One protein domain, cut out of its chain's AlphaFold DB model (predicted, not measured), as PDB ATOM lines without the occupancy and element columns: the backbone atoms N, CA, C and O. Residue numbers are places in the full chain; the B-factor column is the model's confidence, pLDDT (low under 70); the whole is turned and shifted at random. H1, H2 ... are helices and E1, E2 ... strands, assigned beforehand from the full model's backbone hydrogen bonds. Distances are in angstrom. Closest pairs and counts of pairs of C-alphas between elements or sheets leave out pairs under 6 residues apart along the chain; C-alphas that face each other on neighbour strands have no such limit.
ATOM      1  N   GLN A   2     132.647 153.305 183.656       89.50
ATOM      2  CA  GLN A   2     131.370 153.950 183.285       89.50
ATOM      3  C   GLN A   2     131.595 155.311 182.602       89.50
ATOM      4  O   GLN A   2     130.951 155.623 181.606       89.50
ATOM      5  N   SER A   3     132.578 156.074 183.087       91.62
ATOM      6  CA  SER A   3     133.100 157.293 182.451       91.62
ATOM      7  C   SER A   3     133.519 157.094 180.991       91.62
ATOM      8  O   SER A   3     133.304 157.966 180.152       91.62
ATOM      9  N   ASP A   4     134.115 155.945 180.690       91.69
ATOM     10  CA  ASP A   4     134.749 155.669 179.402       91.69
ATOM     11  C   ASP A   4     133.685 155.252 178.389       91.69
ATOM     12  O   ASP A   4     133.684 155.748 177.269       91.69
ATOM     13  N   ILE A   5     132.707 154.448 178.824       92.62
ATOM     14  CA  ILE A   5     131.499 154.129 178.049       92.62
ATOM     15  C   ILE A   5     130.763 155.419 177.676       92.62
ATOM     16  O   ILE A   5     130.514 155.666 176.498       92.62
ATOM     17  N   VAL A   6     130.503 156.293 178.654       94.19
ATOM     18  CA  VAL A   6     129.843 157.589 178.419       94.19
ATOM     19  C   VAL A   6     130.660 158.471 177.469       94.19
ATOM     20  O   VAL A   6     130.096 159.191 176.647       94.19
ATOM     21  N   SER A   7     131.991 158.422 177.539       95.06
ATOM     22  CA  SER A   7     132.861 159.177 176.630       95.06
ATOM     23  C   SER A   7     132.762 158.674 175.189       95.06
ATOM     24  O   SER A   7     132.648 159.488 174.270       95.06
ATOM     25  N   VAL A   8     132.735 157.352 174.992       95.00
ATOM     26  CA  VAL A   8     132.509 156.717 173.684       95.00
ATOM     27  C   VAL A   8     131.131 157.097 173.138       95.00
ATOM     28  O   VAL A   8     131.029 157.616 172.026       95.00
ATOM     29  N   GLU A   9     130.071 156.935 173.930       94.62
ATOM     30  CA  GLU A   9     128.700 157.260 173.515       94.62
ATOM     31  C   GLU A   9     128.530 158.743 173.158       94.62
ATOM     32  O   GLU A   9     127.888 159.085 172.158       94.62
ATOM     33  N   ASN A  10     129.145 159.636 173.939       96.12
ATOM     34  CA  ASN A  10     129.145 161.071 173.672       96.12
ATOM     35  C   ASN A  10     129.895 161.420 172.385       96.12
ATOM     36  O   ASN A  10     129.436 162.290 171.641       96.12
ATOM     37  N   PHE A  11     131.033 160.770 172.118       96.88
ATOM     38  CA  PHE A  11     131.777 160.965 170.875       96.88
ATOM     39  C   PHE A  11     130.908 160.621 169.666       96.88
ATOM     40  O   PHE A  11     130.762 161.457 168.774       96.88
ATOM     41  N   TYR A  12     130.276 159.447 169.662       96.12
ATOM     42  CA  TYR A  12     129.395 159.029 168.573       96.12
ATOM     43  C   TYR A  12     128.197 159.952 168.402       96.12
ATOM     44  O   TYR A  12     127.942 160.438 167.299       96.12
ATOM     45  N   THR A  13     127.499 160.245 169.500       95.25
ATOM     46  CA  THR A  13     126.299 161.085 169.476       95.25
ATOM     47  C   THR A  13     126.611 162.458 168.884       95.25
ATOM     48  O   THR A  13     125.938 162.881 167.950       95.25
ATOM     49  N   LYS A  14     127.681 163.120 169.344       96.19
ATOM     50  CA  LYS A  14     128.082 164.452 168.853       96.19
ATOM     51  C   LYS A  14     128.651 164.431 167.436       96.19
ATOM     52  O   LYS A  14     128.464 165.385 166.673       96.19
ATOM     53  N   SER A  15     129.383 163.378 167.080       97.25
ATOM     54  CA  SER A  15     129.996 163.257 165.754       97.25
ATOM     55  C   SER A  15     128.950 163.026 164.670       97.25
ATOM     56  O   SER A  15     129.096 163.564 163.579       97.25
ATOM     57  N   LEU A  16     127.872 162.305 164.995       97.38
ATOM     58  CA  LEU A  16     126.775 161.986 164.081       97.38
ATOM     59  C   LEU A  16     125.617 162.999 164.113       97.38
ATOM     60  O   LEU A  16     124.619 162.809 163.421       97.38
ATOM     61  N   GLU A  17     125.717 164.076 164.895       96.50
ATOM     62  CA  GLU A  17     124.751 165.179 164.855       96.50
ATOM     63  C   GLU A  17     124.789 165.922 163.511       96.50
ATOM     64  O   GLU A  17     125.856 166.198 162.960       96.50
ATOM     65  N   GLY A  18     123.616 166.341 163.041       97.31
ATOM     66  CA  GLY A  18     123.455 167.146 161.832       97.31
ATOM     67  C   GLY A  18     122.422 166.567 160.876       97.31
ATOM     68  O   GLY A  18     121.875 165.482 161.087       97.31
ATOM     69  N   ALA A  19     122.149 167.312 159.817       98.06
ATOM     70  CA  ALA A  19     121.285 166.897 158.727       98.06
ATOM     71  C   ALA A  19     122.080 166.225 157.607       98.06
ATOM     72  O   ALA A  19     123.248 166.549 157.396       98.06
ATOM     73  N   SER A  20     121.434 165.334 156.852       97.81
ATOM     74  CA  SER A  20     121.972 164.928 155.549       97.81
ATOM     75  C   SER A  20     121.922 166.093 154.551       97.81
ATOM     76  O   SER A  20     121.208 167.084 154.757       97.81
ATOM     77  N   ILE A  21     122.650 165.963 153.442       97.50
ATOM     78  CA  ILE A  21     122.602 166.930 152.339       97.50
ATOM     79  C   ILE A  21     121.178 167.088 151.791       97.50
ATOM     80  O   ILE A  21     120.733 168.211 151.571       97.50
ATOM     81  N   GLU A  22     120.434 165.994 151.626       96.56
ATOM     82  CA  GLU A  22     119.045 166.006 151.149       96.56
ATOM     83  C   GLU A  22     118.169 166.849 152.074       96.56
ATOM     84  O   GLU A  22     117.462 167.751 151.624       96.56
ATOM     85  N   ARG A  23     118.290 166.631 153.389       97.19
ATOM     86  CA  ARG A  23     117.517 167.380 154.378       97.19
ATOM     87  C   ARG A  23     117.892 168.864 154.406       97.19
ATOM     88  O   ARG A  23     117.026 169.714 154.610       97.19
ATOM     89  N   ALA A  24     119.160 169.197 154.172       97.75
ATOM     90  CA  ALA A  24     119.588 170.583 154.019       97.75
ATOM     91  C   ALA A  24     119.032 171.231 152.738       97.75
ATOM     92  O   ALA A  24     118.622 172.389 152.777       97.75
ATOM     93  N   ILE A  25     118.956 170.502 151.621       97.19
ATOM     94  CA  ILE A  25     118.344 170.987 150.371       97.19
ATOM     95  C   ILE A  25     116.836 171.226 150.548       97.19
ATOM     96  O   ILE A  25     116.317 172.230 150.050       97.19
ATOM     97  N   GLU A  26     116.140 170.352 151.278       96.81
ATOM     98  CA  GLU A  26     114.737 170.549 151.669       96.81
ATOM     99  C   GLU A  26     114.574 171.809 152.525       96.81
ATOM    100  O   GLU A  26     113.725 172.643 152.225       96.81
ATOM    101  N   PHE A  27     115.426 171.993 153.540       97.25
ATOM    102  CA  PHE A  27     115.430 173.207 154.359       97.25
ATOM    103  C   PHE A  27     115.651 174.474 153.517       97.25
ATOM    104  O   PHE A  27     114.948 175.463 153.695       97.25
ATOM    105  N   LEU A  28     116.592 174.448 152.570       96.44
ATOM    106  CA  LEU A  28     116.836 175.572 151.660       96.44
ATOM    107  C   LEU A  28     115.631 175.851 150.745       96.44
ATOM    108  O   LEU A  28     115.341 177.010 150.450       96.44
ATOM    109  N   SER A  29     114.902 174.813 150.328       95.25
ATOM    110  CA  SER A  29     113.665 174.967 149.547       95.25
ATOM    111  C   SER A  29     112.560 175.617 150.374       95.25
ATOM    112  O   SER A  29     111.908 176.547 149.898       95.25
ATOM    113  N   GLU A  30     112.392 175.160 151.615       95.38
ATOM    114  CA  GLU A  30     111.444 175.714 152.579       95.38
ATOM    115  C   GLU A  30     111.764 177.183 152.882       95.38
ATOM    116  O   GLU A  30     110.878 178.035 152.873       95.38
ATOM    117  N   LEU A  31     113.048 177.505 153.063       93.62
ATOM    118  CA  LEU A  31     113.498 178.877 153.250       93.62
ATOM    119  C   LEU A  31     113.130 179.751 152.047       93.62
ATOM    120  O   LEU A  31     112.530 180.805 152.225       93.62
ATOM    121  N   ARG A  32     113.424 179.302 150.822       91.12
ATOM    122  CA  ARG A  32     113.083 180.046 149.600       91.12
ATOM    123  C   ARG A  32     111.578 180.290 149.473       91.12
ATOM    124  O   ARG A  32     111.173 181.381 149.084       91.12
ATOM    125  N   PHE A  33     110.755 179.288 149.784       90.38
ATOM    126  CA  PHE A  33     109.299 179.427 149.769       90.38
ATOM    127  C   PHE A  33     108.820 180.438 150.818       90.38
ATOM    128  O   PHE A  33     108.015 181.314 150.512       90.38
ATOM    129  N   SER A  34     109.378 180.370 152.027       91.25
ATOM    130  CA  SER A  34     109.106 181.325 153.100       91.25
ATOM    131  C   SER A  34     109.475 182.757 152.702       91.25
ATOM    132  O   SER A  34     108.672 183.666 152.887       91.25
ATOM    133  N   GLU A  35     110.647 182.975 152.096       88.06
ATOM    134  CA  GLU A  35     111.069 184.310 151.646       88.06
ATOM    135  C   GLU A  35     110.226 184.853 150.487       88.06
ATOM    136  O   GLU A  35     110.085 186.066 150.343       88.06
ATOM    137  N   PHE A  36     109.623 183.988 149.665       83.88
ATOM    138  CA  PHE A  36     108.738 184.436 148.587       83.88
ATOM    139  C   PHE A  36     107.518 185.203 149.119       83.88
ATOM    140  O   PHE A  36     107.072 186.154 148.481       83.88
ATOM    141  N   GLN A  37     107.027 184.872 150.320       80.69
ATOM    142  CA  GLN A  37     105.922 185.599 150.967       80.69
ATOM    143  C   GLN A  37     106.277 187.060 151.289       80.69
ATOM    144  O   GLN A  37     105.394 187.896 151.448       80.69
ATOM    145  N   ASN A 107     118.490 165.461 161.538       90.69
ATOM    146  CA  ASN A 107     118.133 164.123 161.078       90.69
ATOM    147  C   ASN A 107     119.040 163.646 159.939       90.69
ATOM    148  O   ASN A 107     119.122 164.290 158.891       90.69
ATOM    149  N   ASN A 108     119.662 162.483 160.123       96.31
ATOM    150  CA  ASN A 108     120.436 161.781 159.101       96.31
ATOM    151  C   ASN A 108     120.389 160.255 159.324       96.31
ATOM    152  O   ASN A 108     120.005 159.773 160.393       96.31
ATOM    153  N   ALA A 109     120.758 159.478 158.302       96.31
ATOM    154  CA  ALA A 109     120.696 158.018 158.358       96.31
ATOM    155  C   ALA A 109     121.694 157.411 159.358       96.31
ATOM    156  O   ALA A 109     121.319 156.506 160.105       96.31
ATOM    157  N   LEU A 110     122.922 157.937 159.427       96.56
ATOM    158  CA  LEU A 110     123.976 157.422 160.305       96.56
ATOM    159  C   LEU A 110     123.588 157.528 161.784       96.56
ATOM    160  O   LEU A 110     123.726 156.560 162.528       96.56
ATOM    161  N   GLN A 111     123.012 158.657 162.200       95.50
ATOM    162  CA  GLN A 111     122.518 158.847 163.563       95.50
ATOM    163  C   GLN A 111     121.400 157.851 163.903       95.50
ATOM    164  O   GLN A 111     121.407 157.256 164.981       95.50
ATOM    165  N   ARG A 112     120.463 157.599 162.977       95.88
ATOM    166  CA  ARG A 112     119.399 156.594 163.176       95.88
ATOM    167  C   ARG A 112     119.961 155.178 163.304       95.88
ATOM    168  O   ARG A 112     119.495 154.410 164.148       95.88
ATOM    169  N   MET A 113     120.952 154.830 162.484       96.06
ATOM    170  CA  MET A 113     121.618 153.526 162.529       96.06
ATOM    171  C   MET A 113     122.374 153.338 163.846       96.06
ATOM    172  O   MET A 113     122.188 152.307 164.493       96.06
ATOM    173  N   TYR A 114     123.118 154.356 164.287       95.81
ATOM    174  CA  TYR A 114     123.812 154.365 165.574       95.81
ATOM    175  C   TYR A 114     122.844 154.172 166.748       95.81
ATOM    176  O   TYR A 114     123.021 153.250 167.544       95.81
ATOM    177  N   ASN A 115     121.765 154.962 166.804       94.31
ATOM    178  CA  ASN A 115     120.749 154.867 167.860       94.31
ATOM    179  C   ASN A 115     120.066 153.488 167.890       94.31
ATOM    180  O   ASN A 115     119.672 153.006 168.947       94.31
ATOM    181  N   SER A 116     119.963 152.829 166.733       94.88
ATOM    182  CA  SER A 116     119.414 151.473 166.601       94.88
ATOM    183  C   SER A 116     120.465 150.368 166.783       94.88
ATOM    184  O   SER A 116     120.175 149.203 166.515       94.88
ATOM    185  N   LYS A 117     121.703 150.715 167.165       92.94
ATOM    186  CA  LYS A 117     122.862 149.810 167.296       92.94
ATOM    187  C   LYS A 117     123.212 149.032 166.010       92.94
ATOM    188  O   LYS A 117     123.936 148.028 166.038       92.94
ATOM    189  N   LYS A 118     122.731 149.497 164.853       94.56
ATOM    190  CA  LYS A 118     123.019 148.926 163.528       94.56
ATOM    191  C   LYS A 118     124.395 149.377 163.058       94.56
ATOM    192  O   LYS A 118     124.864 150.437 163.449       94.56
ATOM    193  N   SER A 119     125.056 148.560 162.241       92.81
ATOM    194  CA  SER A 119     126.356 148.912 161.651       92.81
ATOM    195  C   SER A 119     126.258 150.213 160.858       92.81
ATOM    196  O   SER A 119     125.242 150.433 160.209       92.81
ATOM    197  N   LEU A 120     127.284 151.061 160.914       94.44
ATOM    198  CA  LEU A 120     127.323 152.318 160.169       94.44
ATOM    199  C   LEU A 120     127.947 152.086 158.795       94.44
ATOM    200  O   LEU A 120     129.007 151.472 158.689       94.44
ATOM    201  N   LEU A 121     127.287 152.577 157.749       92.31
ATOM    202  CA  LEU A 121     127.817 152.558 156.389       92.31
ATOM    203  C   LEU A 121     128.674 153.811 156.193       92.31
ATOM    204  O   LEU A 121     128.178 154.850 155.771       92.31
ATOM    205  N   LEU A 122     129.943 153.717 156.584       95.06
ATOM    206  CA  LEU A 122     130.922 154.797 156.465       95.06
ATOM    207  C   LEU A 122     131.911 154.498 155.338       95.06
ATOM    208  O   LEU A 122     132.397 153.372 155.196       95.06
ATOM    209  N   GLU A 123     132.233 155.533 154.573       96.19
ATOM    210  CA  GLU A 123     133.298 155.516 153.572       96.19
ATOM    211  C   GLU A 123     134.657 155.739 154.231       96.19
ATOM    212  O   GLU A 123     134.733 156.355 155.298       96.19
ATOM    213  N   SER A 124     135.731 155.237 153.615       97.06
ATOM    214  CA  SER A 124     137.074 155.443 154.164       97.06
ATOM    215  C   SER A 124     137.481 156.913 154.101       97.06
ATOM    216  O   SER A 124     137.153 157.629 153.144       97.06
ATOM    217  N   CYS A 125     138.211 157.371 155.116       97.81
ATOM    218  CA  CYS A 125     138.646 158.759 155.203       97.81
ATOM    219  C   CYS A 125     139.521 159.151 154.010       97.81
ATOM    220  O   CYS A 125     139.310 160.223 153.446       97.81
ATOM    221  N   ASP A 126     140.398 158.264 153.541       97.12
ATOM    222  CA  ASP A 126     141.220 158.511 152.355       97.12
ATOM    223  C   ASP A 126     140.375 158.832 151.120       97.12
ATOM    224  O   ASP A 126     140.615 159.835 150.450       97.12
ATOM    225  N   ARG A 127     139.319 158.052 150.846       97.81
ATOM    226  CA  ARG A 127     138.451 158.285 149.680       97.81
ATOM    227  C   ARG A 127     137.712 159.614 149.777       97.81
ATOM    228  O   ARG A 127     137.657 160.354 148.794       97.81
ATOM    229  N   VAL A 128     137.163 159.925 150.951       98.00
ATOM    230  CA  VAL A 128     136.421 161.173 151.186       98.00
ATOM    231  C   VAL A 128     137.345 162.387 151.057       98.00
ATOM    232  O   VAL A 128     137.007 163.354 150.372       98.00
ATOM    233  N   ILE A 129     138.530 162.337 151.668       98.00
ATOM    234  CA  ILE A 129     139.501 163.434 151.637       98.00
ATOM    235  C   ILE A 129     140.079 163.608 150.231       98.00
ATOM    236  O   ILE A 129     140.102 164.734 149.731       98.00
ATOM    237  N   SER A 130     140.477 162.524 149.555       97.94
ATOM    238  CA  SER A 130     140.924 162.584 148.160       97.94
ATOM    239  C   SER A 130     139.859 163.204 147.260       97.94
ATOM    240  O   SER A 130     140.181 164.088 146.470       97.94
ATOM    241  N   TYR A 131     138.588 162.823 147.421       98.00
ATOM    242  CA  TYR A 131     137.492 163.447 146.683       98.00
ATOM    243  C   TYR A 131     137.409 164.954 146.918       98.00
ATOM    244  O   TYR A 131     137.355 165.700 145.944       98.00
ATOM    245  N   ILE A 132     137.439 165.415 148.173       97.50
ATOM    246  CA  ILE A 132     137.380 166.851 148.488       97.50
ATOM    247  C   ILE A 132     138.544 167.595 147.823       97.50
ATOM    248  O   ILE A 132     138.337 168.642 147.210       97.50
ATOM    249  N   LEU A 133     139.760 167.050 147.898       96.19
ATOM    250  CA  LEU A 133     140.946 167.652 147.286       96.19
ATOM    251  C   LEU A 133     140.824 167.729 145.757       96.19
ATOM    252  O   LEU A 133     141.078 168.785 145.172       96.19
ATOM    253  N   THR A 134     140.391 166.649 145.104       96.06
ATOM    254  CA  THR A 134     140.188 166.612 143.649       96.06
ATOM    255  C   THR A 134     139.055 167.538 143.211       96.06
ATOM    256  O   THR A 134     139.223 168.293 142.255       96.06
ATOM    257  N   TYR A 135     137.928 167.533 143.924       95.06
ATOM    258  CA  TYR A 135     136.799 168.427 143.676       95.06
ATOM    259  C   TYR A 135     137.226 169.895 143.782       95.06
ATOM    260  O   TYR A 135     136.976 170.680 142.870       95.06
ATOM    261  N   ASN A 136     137.948 170.261 144.842       94.12
ATOM    262  CA  ASN A 136     138.459 171.618 145.017       94.12
ATOM    263  C   ASN A 136     139.450 172.009 143.915       94.12
ATOM    264  O   ASN A 136     139.391 173.127 143.412       94.12
ATOM    265  N   SER A 137     140.338 171.097 143.510       91.88
ATOM    266  CA  SER A 137     141.251 171.315 142.380       91.88
ATOM    267  C   SER A 137     140.481 171.596 141.085       91.88
ATOM    268  O   SER A 137     140.775 172.561 140.376       91.88
ATOM    269  N   PHE A 138     139.426 170.819 140.819       90.50
ATOM    270  CA  PHE A 138     138.543 171.031 139.679       90.50
ATOM    271  C   PHE A 138     137.845 172.397 139.741       90.50
ATOM    272  O   PHE A 138     137.955 173.168 138.788       90.50
ATOM    273  N   VAL A 139     137.200 172.741 140.861       88.38
ATOM    274  CA  VAL A 139     136.536 174.045 141.054       88.38
ATOM    275  C   VAL A 139     137.517 175.201 140.840       88.38
ATOM    276  O   VAL A 139     137.232 176.120 140.072       88.38
ATOM    277  N   ASN A 140     138.710 175.116 141.429       85.50
ATOM    278  CA  ASN A 140     139.755 176.125 141.275       85.50
ATOM    279  C   ASN A 140     140.246 176.242 139.820       85.50
ATOM    280  O   ASN A 140     140.561 177.338 139.358       85.50
ATOM    281  N   SER A 141     140.283 175.140 139.064       84.31
ATOM    282  CA  SER A 141     140.660 175.164 137.644       84.31
ATOM    283  C   SER A 141     139.633 175.884 136.760       84.31
ATOM    284  O   SER A 141     140.004 176.510 135.762       84.31
ATOM    285  N   LEU A 142     138.349 175.835 137.134       79.75
ATOM    286  CA  LEU A 142     137.277 176.554 136.446       79.75
ATOM    287  C   LEU A 142     137.343 178.056 136.737       79.75
ATOM    288  O   LEU A 142     137.209 178.867 135.820       79.75
ATOM    289  N   THR A 143     137.599 178.438 137.990       70.88
ATOM    290  CA  THR A 143     137.654 179.849 138.405       70.88
ATOM    291  C   THR A 143     138.951 180.539 137.981       70.88
ATOM    292  O   THR A 143     138.926 181.721 137.649       70.88
ATOM    293  N   ALA A 144     140.072 179.816 137.871       61.19
ATOM    294  CA  ALA A 144     141.343 180.353 137.369       61.19
ATOM    295  C   ALA A 144     141.261 180.896 135.927       61.19
ATOM    296  O   ALA A 144     142.041 181.775 135.549       61.19
ATOM    297  N   LYS A 145     140.306 180.404 135.125       55.94
ATOM    298  CA  LYS A 145     140.044 180.885 133.758       55.94
ATOM    299  C   LYS A 145     139.210 182.173 133.725       55.94
ATOM    300  O   LYS A 145     139.243 182.884 132.724       55.94
ATOM    301  N   SER A 146     138.526 182.517 134.819       55.47
ATOM    302  CA  SER A 146     137.776 183.766 134.973       55.47
ATOM    303  C   SER A 146     138.641 184.812 135.688       55.47
ATOM    304  O   SER A 146     138.600 184.981 136.901       55.47
ATOM    305  N   LYS A 147     139.489 185.524 134.935       49.75
ATOM    306  CA  LYS A 147     140.405 186.572 135.449       49.75
ATOM    307  C   LYS A 147     139.717 187.882 135.883       49.75
ATOM    308  O   LYS A 147     140.389 188.901 136.028       49.75
ATOM    309  N   LYS A 148     138.400 187.897 136.084       47.59
ATOM    310  CA  LYS A 148     137.661 189.080 136.542       47.59
ATOM    311  C   LYS A 148     136.899 188.725 137.813       47.59
ATOM    312  O   LYS A 148     135.971 187.934 137.759       47.59
ATOM    313  N   ASN A 149     137.284 189.379 138.906       44.44
ATOM    314  CA  ASN A 149     136.642 189.409 140.225       44.44
ATOM    315  C   ASN A 149     137.046 188.302 141.214       44.44
ATOM    316  O   ASN A 149     137.495 187.218 140.857       44.44
ATOM    317  N   ASN A 150     136.947 188.649 142.497       50.94
ATOM    318  CA  ASN A 150     137.390 187.916 143.688       50.94
ATOM    319  C   ASN A 150     136.614 186.601 143.965       50.94
ATOM    320  O   ASN A 150     136.477 186.199 145.118       50.94
ATOM    321  N   ASP A 151     136.147 185.896 142.931       54.72
ATOM    322  CA  ASP A 151     135.265 184.718 143.016       54.72
ATOM    323  C   ASP A 151     136.018 183.389 143.234       54.72
ATOM    324  O   ASP A 151     135.454 182.303 143.089       54.72
ATOM    325  N   LYS A 152     137.307 183.450 143.597       53.47
ATOM    326  CA  LYS A 152     138.225 182.293 143.672       53.47
ATOM    327  C   LYS A 152     137.848 181.216 144.703       53.47
ATOM    328  O   LYS A 152     138.496 180.179 144.734       53.47
ATOM    329  N   GLU A 153     136.825 181.430 145.526       61.59
ATOM    330  CA  GLU A 153     136.441 180.520 146.619       61.59
ATOM    331  C   GLU A 153     135.000 179.998 146.522       61.59
ATOM    332  O   GLU A 153     134.528 179.310 147.430       61.59
ATOM    333  N   ASN A 154     134.281 180.315 145.443       78.50
ATOM    334  CA  ASN A 154     132.890 179.903 145.296       78.50
ATOM    335  C   ASN A 154     132.762 178.407 145.064       78.50
ATOM    336  O   ASN A 154     133.165 177.885 144.028       78.50
ATOM    337  N   GLY A 155     132.119 177.730 146.011       85.94
ATOM    338  CA  GLY A 155     131.828 176.313 145.884       85.94
ATOM    339  C   GLY A 155     132.961 175.385 146.314       85.94
ATOM    340  O   GLY A 155     132.794 174.175 146.176       85.94
ATOM    341  N   THR A 156     134.067 175.914 146.850       91.81
ATOM    342  CA  THR A 156     135.174 175.128 147.419       91.81
ATOM    343  C   THR A 156     134.814 174.626 148.819       91.81
ATOM    344  O   THR A 156     134.315 175.383 149.654       91.81
ATOM    345  N   ILE A 157     135.100 173.352 149.097       96.00
ATOM    346  CA  ILE A 157     134.916 172.738 150.418       96.00
ATOM    347  C   ILE A 157     136.206 172.886 151.221       96.00
ATOM    348  O   ILE A 157     137.235 172.314 150.877       96.00
ATOM    349  N   VAL A 158     136.167 173.607 152.334       96.19
ATOM    350  CA  VAL A 158     137.325 173.774 153.218       96.19
ATOM    351  C   VAL A 158     137.215 172.802 154.385       96.19
ATOM    352  O   VAL A 158     136.298 172.906 155.199       96.19
ATOM    353  N   ILE A 159     138.179 171.890 154.510       97.56
ATOM    354  CA  ILE A 159     138.328 171.049 155.703       97.56
ATOM    355  C   ILE A 159     138.900 171.928 156.822       97.56
ATOM    356  O   ILE A 159     140.017 172.428 156.722       97.56
ATOM    357  N   LYS A 160     138.121 172.147 157.883       97.81
ATOM    358  CA  LYS A 160     138.513 172.966 159.043       97.81
ATOM    359  C   LYS A 160     139.223 172.133 160.107       97.81
ATOM    360  O   LYS A 160     140.075 172.653 160.821       97.81
ATOM    361  N   SER A 161     138.901 170.843 160.194       97.69
ATOM    362  CA  SER A 161     139.642 169.875 160.999       97.69
ATOM    363  C   SER A 161     139.626 168.506 160.331       97.69
ATOM    364  O   SER A 161     138.557 168.026 159.945       97.69
ATOM    365  N   MET A 162     140.793 167.868 160.242       97.31
ATOM    366  CA  MET A 162     140.918 166.515 159.697       97.31
ATOM    367  C   MET A 162     140.119 165.502 160.530       97.31
ATOM    368  O   MET A 162     140.054 165.662 161.757       97.31
ATOM    369  N   PRO A 163     139.516 164.479 159.894       97.44
ATOM    370  CA  PRO A 163     138.878 163.385 160.606       97.44
ATOM    371  C   PRO A 163     139.842 162.701 161.572       97.44
ATOM    372  O   PRO A 163     140.961 162.355 161.207       97.44
ATOM    373  N   LYS A 164     139.406 162.534 162.819       96.62
ATOM    374  CA  LYS A 164     140.118 161.766 163.845       96.62
ATOM    375  C   LYS A 164     139.130 161.137 164.819       96.62
ATOM    376  O   LYS A 164     138.013 161.633 164.974       96.62
ATOM    377  N   SER A 165     139.552 160.085 165.512       95.50
ATOM    378  CA  SER A 165     138.802 159.508 166.630       95.50
ATOM    379  C   SER A 165     139.497 159.823 167.949       95.50
ATOM    380  O   SER A 165     140.691 159.578 168.104       95.50
ATOM    381  N   SER A 166     138.755 160.361 168.918       93.06
ATOM    382  CA  SER A 166     139.260 160.548 170.285       93.06
ATOM    383  C   SER A 166     139.031 159.325 171.174       93.06
ATOM    384  O   SER A 166     139.390 159.359 172.347       93.06
ATOM    385  N   VAL A 167     138.388 158.275 170.651       93.69
ATOM    386  CA  VAL A 167     137.919 157.131 171.445       93.69
ATOM    387  C   VAL A 167     138.448 155.784 170.960       93.69
ATOM    388  O   VAL A 167     138.149 154.777 171.586       93.69
ATOM    389  N   ILE A 168     139.295 155.751 169.927       90.31
ATOM    390  CA  ILE A 168     139.796 154.508 169.306       90.31
ATOM    391  C   ILE A 168     140.471 153.552 170.313       90.31
ATOM    392  O   ILE A 168     140.233 152.342 170.324       90.31
ATOM    393  N   ASN A 169     141.244 154.110 171.250       89.44
ATOM    394  CA  ASN A 169     141.896 153.344 172.313       89.44
ATOM    395  C   ASN A 169     140.887 152.871 173.374       89.44
ATOM    396  O   ASN A 169     141.031 151.781 173.922       89.44
ATOM    397  N   LEU A 170     139.856 153.678 173.657       90.75
ATOM    398  CA  LEU A 170     138.809 153.337 174.625       90.75
ATOM    399  C   LEU A 170     137.917 152.211 174.102       90.75
ATOM    400  O   LEU A 170     137.561 151.313 174.856       90.75
ATOM    401  N   GLU A 171     137.591 152.232 172.811       90.62
ATOM    402  CA  GLU A 171     136.823 151.180 172.144       90.62
ATOM    403  C   GLU A 171     137.512 149.822 172.261       90.62
ATOM    404  O   GLU A 171     136.886 148.841 172.663       90.62
ATOM    405  N   SER A 172     138.819 149.790 171.990       86.31
ATOM    406  CA  SER A 172     139.639 148.579 172.092       86.31
ATOM    407  C   SER A 172     139.698 148.030 173.525       86.31
ATOM    408  O   SER A 172     139.757 146.819 173.725       86.31
ATOM    409  N   GLY A 173     139.636 148.906 174.535       85.81
ATOM    410  CA  GLY A 173     139.638 148.540 175.956       85.81
ATOM    411  C   GLY A 173     138.269 148.167 176.543       85.81
ATOM    412  O   GLY A 173     138.194 147.821 177.723       85.81
ATOM    413  N   LEU A 174     137.182 148.234 175.764       88.12
ATOM    414  CA  LEU A 174     135.806 147.996 176.227       88.12
ATOM    415  C   LEU A 174     135.065 146.902 175.422       88.12
ATOM    416  O   LEU A 174     133.904 147.102 175.034       88.12
ATOM    417  N   PRO A 175     135.675 145.719 175.193       83.69
ATOM    418  CA  PRO A 175     135.050 144.657 174.411       83.69
ATOM    419  C   PRO A 175     133.724 144.208 175.041       83.69
ATOM    420  O   PRO A 175     133.613 144.030 176.254       83.69
ATOM    421  N   GLY A 176     132.691 144.067 174.208       83.50
ATOM    422  CA  GLY A 176     131.346 143.649 174.625       83.50
ATOM    423  C   GLY A 176     130.527 144.709 175.375       83.50
ATOM    424  O   GLY A 176     129.336 144.497 175.589       83.50
ATOM    425  N   LYS A 177     131.120 145.854 175.745       86.50
ATOM    426  CA  LYS A 177     130.423 146.958 176.436       86.50
ATOM    427  C   LYS A 177     130.018 148.078 175.492       86.50
ATOM    428  O   LYS A 177     128.957 148.667 175.666       86.50
ATOM    429  N   VAL A 178     130.841 148.343 174.480       88.44
ATOM    430  CA  VAL A 178     130.552 149.303 173.411       88.44
ATOM    431  C   VAL A 178     130.758 148.642 172.055       88.44
ATOM    432  O   VAL A 178     131.612 147.772 171.892       88.44
ATOM    433  N   LYS A 179     129.958 149.050 171.068       88.12
ATOM    434  CA  LYS A 179     130.173 148.657 169.677       88.12
ATOM    435  C   LYS A 179     131.132 149.657 169.041       88.12
ATOM    436  O   LYS A 179     130.781 150.825 168.910       88.12
ATOM    437  N   ALA A 180     132.315 149.190 168.659       90.31
ATOM    438  CA  ALA A 180     133.257 149.983 167.884       90.31
ATOM    439  C   ALA A 180     132.754 150.097 166.438       90.31
ATOM    440  O   ALA A 180     132.462 149.086 165.796       90.31
ATOM    441  N   TYR A 181     132.637 151.322 165.934       91.69
ATOM    442  CA  TYR A 181     132.275 151.589 164.539       91.69
ATOM    443  C   TYR A 181     133.444 152.148 163.721       91.69
ATOM    444  O   TYR A 181     133.275 152.364 162.524       91.69
ATOM    445  N   GLY A 182     134.600 152.404 164.347       91.81
ATOM    446  CA  GLY A 182     135.770 152.977 163.674       91.81
ATOM    447  C   GLY A 182     135.530 154.395 163.149       91.81
ATOM    448  O   GLY A 182     136.171 154.811 162.189       91.81
ATOM    449  N   LEU A 183     134.574 155.125 163.731       96.38
ATOM    450  CA  LEU A 183     134.193 156.455 163.266       96.38
ATOM    451  C   LEU A 183     135.313 157.462 163.525       96.38
ATOM    452  O   LEU A 183     135.735 157.674 164.664       96.38
ATOM    453  N   MET A 184     135.693 158.171 162.474       97.44
ATOM    454  CA  MET A 184     136.495 159.381 162.537       97.44
ATOM    455  C   MET A 184     135.629 160.592 162.213       97.44
ATOM    456  O   MET A 184     134.786 160.556 161.314       97.44
ATOM    457  N   ALA A 185     135.852 161.679 162.949       97.88
ATOM    458  CA  ALA A 185     135.077 162.902 162.815       97.88
ATOM    459  C   ALA A 185     135.987 164.116 162.619       97.88
ATOM    460  O   ALA A 185     136.957 164.327 163.349       97.88
ATOM    461  N   GLY A 186     135.658 164.915 161.611       98.06
ATOM    462  CA  GLY A 186     136.273 166.189 161.272       98.06
ATOM    463  C   GLY A 186     135.212 167.272 161.088       98.06
ATOM    464  O   GLY A 186     134.035 167.081 161.399       98.06
ATOM    465  N   THR A 187     135.618 168.427 160.573       98.50
ATOM    466  CA  THR A 187     134.711 169.552 160.314       98.50
ATOM    467  C   THR A 187     135.033 170.214 158.989       98.50
ATOM    468  O   THR A 187     136.188 170.237 158.557       98.50
ATOM    469  N   TRP A 188     134.008 170.761 158.342       98.31
ATOM    470  CA  TRP A 188     134.120 171.381 157.026       98.31
ATOM    471  C   TRP A 188     133.236 172.624 156.901       98.31
ATOM    472  O   TRP A 188     132.280 172.814 157.662       98.31
ATOM    473  N   GLU A 189     133.553 173.463 155.918       97.44
ATOM    474  CA  GLU A 189     132.680 174.541 155.462       97.44
ATOM    475  C   GLU A 189     132.665 174.651 153.935       97.44
ATOM    476  O   GLU A 189     133.619 174.275 153.260       97.44
ATOM    477  N   LEU A 190     131.580 175.204 153.410       95.56
ATOM    478  CA  LEU A 190     131.376 175.535 152.010       95.56
ATOM    479  C   LEU A 190     130.777 176.935 151.942       95.56
ATOM    480  O   LEU A 190     129.770 177.216 152.596       95.56
ATOM    481  N   ASN A 191     131.389 177.798 151.138       91.88
ATOM    482  CA  ASN A 191     130.920 179.159 150.936       91.88
ATOM    483  C   ASN A 191     130.488 179.372 149.488       91.88
ATOM    484  O   ASN A 191     131.098 178.865 148.546       91.88
ATOM    485  N   TYR A 192     129.462 180.193 149.331       89.31
ATOM    486  CA  TYR A 192     129.078 180.795 148.070       89.31
ATOM    487  C   TYR A 192     129.044 182.313 148.265       89.31
ATOM    488  O   TYR A 192     128.307 182.803 149.121       89.31
ATOM    489  N   LYS A 193     129.860 183.041 147.503       84.88
ATOM    490  CA  LYS A 193     129.987 184.503 147.492       84.88
ATOM    491  C   LYS A 193     129.679 184.997 146.080       84.88
ATOM    492  O   LYS A 193     130.482 184.794 145.186       84.88
ATOM    493  N   GLY A 194     128.551 185.631 145.818       68.81
ATOM    494  CA  GLY A 194     128.271 186.007 144.422       68.81
ATOM    495  C   GLY A 194     126.868 186.478 144.121       68.81
ATOM    496  O   GLY A 194     126.528 186.634 142.955       68.81
ATOM    497  N   SER A 195     126.057 186.709 145.147       67.12
ATOM    498  CA  SER A 195     124.764 187.334 144.949       67.12
ATOM    499  C   SER A 195     124.423 188.229 146.124       67.12
ATOM    500  O   SER A 195     124.484 187.805 147.280       67.12
ATOM    501  N   ASP A 196     124.007 189.450 145.800       67.31
ATOM    502  CA  ASP A 196     123.373 190.371 146.743       67.31
ATOM    503  C   ASP A 196     121.928 189.937 147.058       67.31
ATOM    504  O   ASP A 196     121.291 190.462 147.970       67.31
ATOM    505  N   ARG A 197     121.390 188.959 146.310       74.81
ATOM    506  CA  ARG A 197     120.037 188.423 146.470       74.81
ATOM    507  C   ARG A 197     120.078 187.071 147.172       74.81
ATOM    508  O   ARG A 197     120.557 186.073 146.634       74.81
ATOM    509  N   VAL A 198     119.457 187.001 148.348       77.56
ATOM    510  CA  VAL A 198     119.435 185.775 149.163       77.56
ATOM    511  C   VAL A 198     118.829 184.580 148.415       77.56
ATOM    512  O   VAL A 198     119.362 183.480 148.505       77.56
ATOM    513  N   ASN A 199     117.790 184.783 147.601       81.94
ATOM    514  CA  ASN A 199     117.172 183.699 146.825       81.94
ATOM    515  C   ASN A 199     118.125 183.049 145.813       81.94
ATOM    516  O   ASN A 199     118.103 181.831 145.634       81.94
ATOM    517  N   GLU A 200     118.978 183.835 145.162       84.81
ATOM    518  CA  GLU A 200     119.982 183.302 144.244       84.81
ATOM    519  C   GLU A 200     121.090 182.576 145.014       84.81
ATOM    520  O   GLU A 200     121.494 181.483 144.612       84.81
ATOM    521  N   ALA A 201     121.527 183.110 146.158       88.94
ATOM    522  CA  ALA A 201     122.477 182.418 147.025       88.94
ATOM    523  C   ALA A 201     121.928 181.071 147.536       88.94
ATOM    524  O   ALA A 201     122.657 180.078 147.535       88.94
ATOM    525  N   ILE A 202     120.636 181.008 147.887       91.50
ATOM    526  CA  ILE A 202     119.951 179.770 148.287       91.50
ATOM    527  C   ILE A 202     119.995 178.749 147.146       91.50
ATOM    528  O   ILE A 202     120.449 177.625 147.358       91.50
ATOM    529  N   MET A 203     119.578 179.132 145.935       91.12
ATOM    530  CA  MET A 203     119.561 178.220 144.783       91.12
ATOM    531  C   MET A 203     120.958 177.706 144.428       91.12
ATOM    532  O   MET A 203     121.143 176.507 144.217       91.12
ATOM    533  N   ASN A 204     121.958 178.586 144.410       91.94
ATOM    534  CA  ASN A 204     123.337 178.185 144.144       91.94
ATOM    535  C   ASN A 204     123.866 177.236 145.223       91.94
ATOM    536  O   ASN A 204     124.495 176.229 144.897       91.94
ATOM    537  N   MET A 205     123.558 177.494 146.498       94.50
ATOM    538  CA  MET A 205     123.937 176.594 147.584       94.50
ATOM    539  C   MET A 205     123.275 175.216 147.449       94.50
ATOM    540  O   MET A 205     123.939 174.202 147.652       94.50
ATOM    541  N   GLN A 206     122.003 175.145 147.040       95.38
ATOM    542  CA  GLN A 206     121.332 173.868 146.767       95.38
ATOM    543  C   GLN A 206     122.056 173.070 145.678       95.38
ATOM    544  O   GLN A 206     122.305 171.879 145.855       95.38
ATOM    545  N   VAL A 207     122.440 173.726 144.578       93.94
ATOM    546  CA  VAL A 207     123.183 173.088 143.480       93.94
ATOM    547  C   VAL A 207     124.555 172.606 143.948       93.94
ATOM    548  O   VAL A 207     124.955 171.490 143.614       93.94
ATOM    549  N   LEU A 208     125.274 173.418 144.728       94.81
ATOM    550  CA  LEU A 208     126.580 173.040 145.262       94.81
ATOM    551  C   LEU A 208     126.481 171.819 146.176       94.81
ATOM    552  O   LEU A 208     127.267 170.890 146.018       94.81
ATOM    553  N   LEU A 209     125.503 171.781 147.082       96.56
ATOM    554  CA  LEU A 209     125.276 170.631 147.959       96.56
ATOM    555  C   LEU A 209     124.860 169.386 147.167       96.56
ATOM    556  O   LEU A 209     125.390 168.301 147.393       96.56
ATOM    557  N   PHE A 210     123.963 169.535 146.191       95.75
ATOM    558  CA  PHE A 210     123.494 168.420 145.369       95.75
ATOM    559  C   PHE A 210     124.625 167.760 144.567       95.75
ATOM    560  O   PHE A 210     124.618 166.550 144.358       95.75
ATOM    561  N   LYS A 211     125.625 168.524 144.125       93.62
ATOM    562  CA  LYS A 211     126.741 167.990 143.329       93.62
ATOM    563  C   LYS A 211     127.728 167.135 144.123       93.62
ATOM    564  O   LYS A 211     128.597 166.525 143.507       93.62
ATOM    565  N   GLN A 212     127.622 167.088 145.450       95.81
ATOM    566  CA  GLN A 212     128.606 166.379 146.256       95.81
ATOM    567  C   GLN A 212     128.455 164.859 146.146       95.81
ATOM    568  O   GLN A 212     127.350 164.320 146.266       95.81
ATOM    569  N   ALA A 213     129.581 164.174 145.936       95.38
ATOM    570  CA  ALA A 213     129.708 162.741 146.174       95.38
ATOM    571  C   ALA A 213     129.855 162.459 147.678       95.38
ATOM    572  O   ALA A 213     130.081 163.377 148.466       95.38
ATOM    573  N   PHE A 214     129.730 161.187 148.074       96.00
ATOM    574  CA  PHE A 214     129.851 160.756 149.475       96.00
ATOM    575  C   PHE A 214     128.955 161.558 150.429       96.00
ATOM    576  O   PHE A 214     129.378 161.953 151.510       96.00
ATOM    577  N   ARG A 215     127.712 161.837 150.017       95.62
ATOM    578  CA  ARG A 215     126.816 162.778 150.710       95.62
ATOM    579  C   ARG A 215     126.616 162.461 152.190       95.62
ATOM    580  O   ARG A 215     126.577 163.382 153.000       95.62
ATOM    581  N   ASP A 216     126.567 161.179 152.540       95.56
ATOM    582  CA  ASP A 216     126.415 160.721 153.924       95.56
ATOM    583  C   ASP A 216     127.612 161.081 154.825       95.56
ATOM    584  O   ASP A 216     127.458 161.158 156.043       95.56
ATOM    585  N   ALA A 217     128.788 161.364 154.248       97.56
ATOM    586  CA  ALA A 217     129.959 161.842 154.983       97.56
ATOM    587  C   ALA A 217     129.825 163.310 155.424       97.56
ATOM    588  O   ALA A 217     130.511 163.740 156.353       97.56
ATOM    589  N   PHE A 218     128.954 164.095 154.783       98.19
ATOM    590  CA  PHE A 218     128.783 165.524 155.042       98.19
ATOM    591  C   PHE A 218     127.541 165.778 155.901       98.19
ATOM    592  O   PHE A 218     126.426 165.923 155.401       98.19
ATOM    593  N   LEU A 219     127.739 165.893 157.213       98.38
ATOM    594  CA  LEU A 219     126.666 166.196 158.158       98.38
ATOM    595  C   LEU A 219     126.529 167.702 158.349       98.38
ATOM    596  O   LEU A 219     127.414 168.355 158.896       98.38
ATOM    597  N   ILE A 220     125.405 168.264 157.926       98.56
ATOM    598  CA  ILE A 220     125.138 169.702 157.931       98.56
ATOM    599  C   ILE A 220     124.721 170.130 159.338       98.56
ATOM    600  O   ILE A 220     123.687 169.695 159.843       98.56
ATOM    601  N   LYS A 221     125.508 171.000 159.981       98.31
ATOM    602  CA  LYS A 221     125.212 171.499 161.337       98.31
ATOM    603  C   LYS A 221     124.759 172.949 161.361       98.31
ATOM    604  O   LYS A 221     124.099 173.350 162.318       98.31
ATOM    605  N   ARG A 222     125.131 173.740 160.352       98.31
ATOM    606  CA  ARG A 222     124.787 175.160 160.278       98.31
ATOM    607  C   ARG A 222     124.681 175.651 158.842       98.31
ATOM    608  O   ARG A 222     125.532 175.329 158.014       98.31
ATOM    609  N   ILE A 223     123.666 176.472 158.594       98.00
ATOM    610  CA  ILE A 223     123.429 177.195 157.342       98.00
ATOM    611  C   ILE A 223     123.177 178.655 157.707       98.00
ATOM    612  O   ILE A 223     122.348 178.944 158.570       98.00
ATOM    613  N   GLU A 224     123.900 179.579 157.086       95.75
ATOM    614  CA  GLU A 224     123.777 181.005 157.381       95.75
ATOM    615  C   GLU A 224     123.997 181.880 156.150       95.75
ATOM    616  O   GLU A 224     124.767 181.540 155.249       95.75
ATOM    617  N   SER A 225     123.327 183.029 156.123       92.06
ATOM    618  CA  SER A 225     123.661 184.105 155.195       92.06
ATOM    619  C   SER A 225     124.970 184.772 155.603       92.06
ATOM    620  O   SER A 225     125.301 184.872 156.785       92.06
ATOM    621  N   THR A 226     125.667 185.320 154.623       88.31
ATOM    622  CA  THR A 226     126.818 186.203 154.811       88.31
ATOM    623  C   THR A 226     126.560 187.514 154.074       88.31
ATOM    624  O   THR A 226     125.605 187.611 153.306       88.31
ATOM    625  N   ASN A 227     127.417 188.517 154.264       78.19
ATOM    626  CA  ASN A 227     127.250 189.827 153.624       78.19
ATOM    627  C   ASN A 227     127.166 189.774 152.085       78.19
ATOM    628  O   ASN A 227     126.658 190.720 151.497       78.19
ATOM    629  N   SER A 228     127.668 188.714 151.444       78.62
ATOM    630  CA  SER A 228     127.705 188.573 149.981       78.62
ATOM    631  C   SER A 228     127.324 187.171 149.483       78.62
ATOM    632  O   SER A 228     127.752 186.744 148.408       78.62
ATOM    633  N   GLY A 229     126.536 186.426 150.265       88.50
ATOM    634  CA  GLY A 229     126.055 185.103 149.869       88.50
ATOM    635  C   GLY A 229     125.727 184.210 151.058       88.50
ATOM    636  O   GLY A 229     125.034 184.627 151.982       88.50
ATOM    637  N   MET A 230     126.221 182.973 151.061       92.31
ATOM    638  CA  MET A 230     125.846 181.955 152.044       92.31
ATOM    639  C   MET A 230     126.999 181.044 152.443       92.31
ATOM    640  O   MET A 230     127.911 180.772 151.663       92.31
ATOM    641  N   LYS A 231     126.896 180.519 153.662       95.06
ATOM    642  CA  LYS A 231     127.820 179.554 154.239       95.06
ATOM    643  C   LYS A 231     127.065 178.346 154.773       95.06
ATOM    644  O   LYS A 231     126.059 178.474 155.468       95.06
ATOM    645  N   VAL A 232     127.601 177.168 154.481       97.75
ATOM    646  CA  VAL A 232     127.174 175.892 155.051       97.75
ATOM    647  C   VAL A 232     128.364 175.263 155.758       97.75
ATOM    648  O   VAL A 232     129.494 175.352 155.288       97.75
ATOM    649  N   SER A 233     128.137 174.664 156.920       98.38
ATOM    650  CA  SER A 233     129.197 174.013 157.688       98.38
ATOM    651  C   SER A 233     128.670 172.849 158.504       98.38
ATOM    652  O   SER A 233     127.478 172.776 158.831       98.38
ATOM    653  N   GLY A 234     129.572 171.944 158.869       98.31
ATOM    654  CA  GLY A 234     129.215 170.846 159.745       98.31
ATOM    655  C   GLY A 234     130.300 169.805 159.957       98.31
ATOM    656  O   GLY A 234     131.490 170.116 159.922       98.31
ATOM    657  N   GLY A 235     129.859 168.589 160.273       98.19
ATOM    658  CA  GLY A 235     130.714 167.438 160.539       98.19
ATOM    659  C   GLY A 235     131.094 166.715 159.252       98.19
ATOM    660  O   GLY A 235     130.275 166.593 158.343       98.19
ATOM    661  N   LEU A 236     132.338 166.254 159.189       98.19
ATOM    662  CA  LEU A 236     132.824 165.332 158.169       98.19
ATOM    663  C   LEU A 236     133.043 163.979 158.841       98.19
ATOM    664  O   LEU A 236     133.828 163.910 159.785       98.19
ATOM    665  N   VAL A 237     132.351 162.935 158.401       98.19
ATOM    666  CA  VAL A 237     132.409 161.608 159.025       98.19
ATOM    667  C   VAL A 237     132.870 160.550 158.035       98.19
ATOM    668  O   VAL A 237     132.436 160.521 156.888       98.19
ATOM    669  N   CYS A 238     133.762 159.682 158.486       98.06
ATOM    670  CA  CYS A 238     134.323 158.583 157.708       98.06
ATOM    671  C   CYS A 238     134.821 157.492 158.662       98.06
ATOM    672  O   CYS A 238     134.706 157.631 159.883       98.06
ATOM    673  N   LYS A 239     135.339 156.397 158.116       95.44
ATOM    674  CA  LYS A 239     136.045 155.364 158.877       95.44
ATOM    675  C   LYS A 239     137.523 155.330 158.504       95.44
ATOM    676  O   LYS A 239     137.863 155.737 157.391       95.44
ATOM    677  N   ASP A 240     138.344 154.834 159.422       83.62
ATOM    678  CA  ASP A 240     139.700 154.369 159.088       83.62
ATOM    679  C   ASP A 240     139.643 153.333 157.948       83.62
ATOM    680  O   ASP A 240     138.746 152.448 157.996       83.62
TER     681      ASP A 240
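Overview. This is residues 2 to 37 and 107 to 240 of the 240 residues of an uncharacterized protein of Klebsiella sp. RIT-PI-d (UniProt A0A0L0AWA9). A long, twisted sheet of four strands has three helices over one face, running lengthwise along it: H2 and H6 side by side, and H4 by itself over the part with E1. H1, with short H3 and H5 near it, lies toward the end of the sheet where E2 begins. The printed part has 170 residues, in the order H1 H2 H3 H4 E1 H5 E2 H6 E3 E4; the sheet, E1 E2 E4 E3, is antiparallel and the class mixed. It is compact, with a radius of gyration of the C-alphas of 17.9 A, and only just elongated, spanning 58 by 38 by 22 A.

Arrangement. The sheet's inner strands are E2, residues 183 to 193, and E4, residues 229 to 239, antiparallel at 162 degrees; N 188 and O 234 are 3.0 A apart, within hydrogen-bond range. Edge strand E1, residues 157 to 164, pairs with E2, N 158 to O 189 at 2.8 A. Edge strand E3, residues 218 to 226, forms a hairpin with E4, N 221 to O 233 at 2.9 A. E1 bends by 69 degrees at residue 160, E3 by 69 degrees at 221. H6, residues 198 to 210, is over E2 and E4 at a height over the sheet of 9.0 A; its closest C-alpha to E4 is Ala 201, 5.3 A from Gly 229. E2, H6 and E3 form a split strand-helix-strand unit, two strands running the same way with E4 between them, its crossover right-handed. H2, residues 21 to 36, touches H6, opposite ways at a shallow tilt of 16 degrees; the closest C-alphas, Ile 25 and Gln 206, are 5.5 A apart. H4, residues 125 to 143, is on the same face, 9.6 A high, and apart from H2 and H6. H2, H4 and H6 with the sheet make two layers, helices on one face. H1, residues 2 to 15, only grazes the sheet with residues 11 to 15. It only just touches H5, residues 168 to 172, with 3 pairs of C-alphas within 8 A, the closest Asp 4 and Leu 170, 6.7 A, by its residues 4 to 8 alone. H3, residues 109 to 115, is close but not clearly touching H1, C-alphas Thr 13 and Gln 111 at 7.4 A. In each of the six helices every O i to N i+4 pair is within hydrogen-bond range.

Along the chain. E4 measures 32.6 A, E2 32.5 A, H4 27.0 A and H2 22.6 A. H1 begins at C-alpha 2 (131.370, 153.950, 183.285), and E4 ends at C-alpha 239 (136.045, 155.364, 158.877).

Size, cuts and confidence. The C-alphas farthest apart, Lys 148 and Gly 176, are 59.6 A apart. Residues 38 to 106 are not printed; C-alphas 37 and 107 are 26.7 A apart across the cut. The link H4 to E1 is long; pLDDT is under 70 at residues 144 to 153 and 194 to 196.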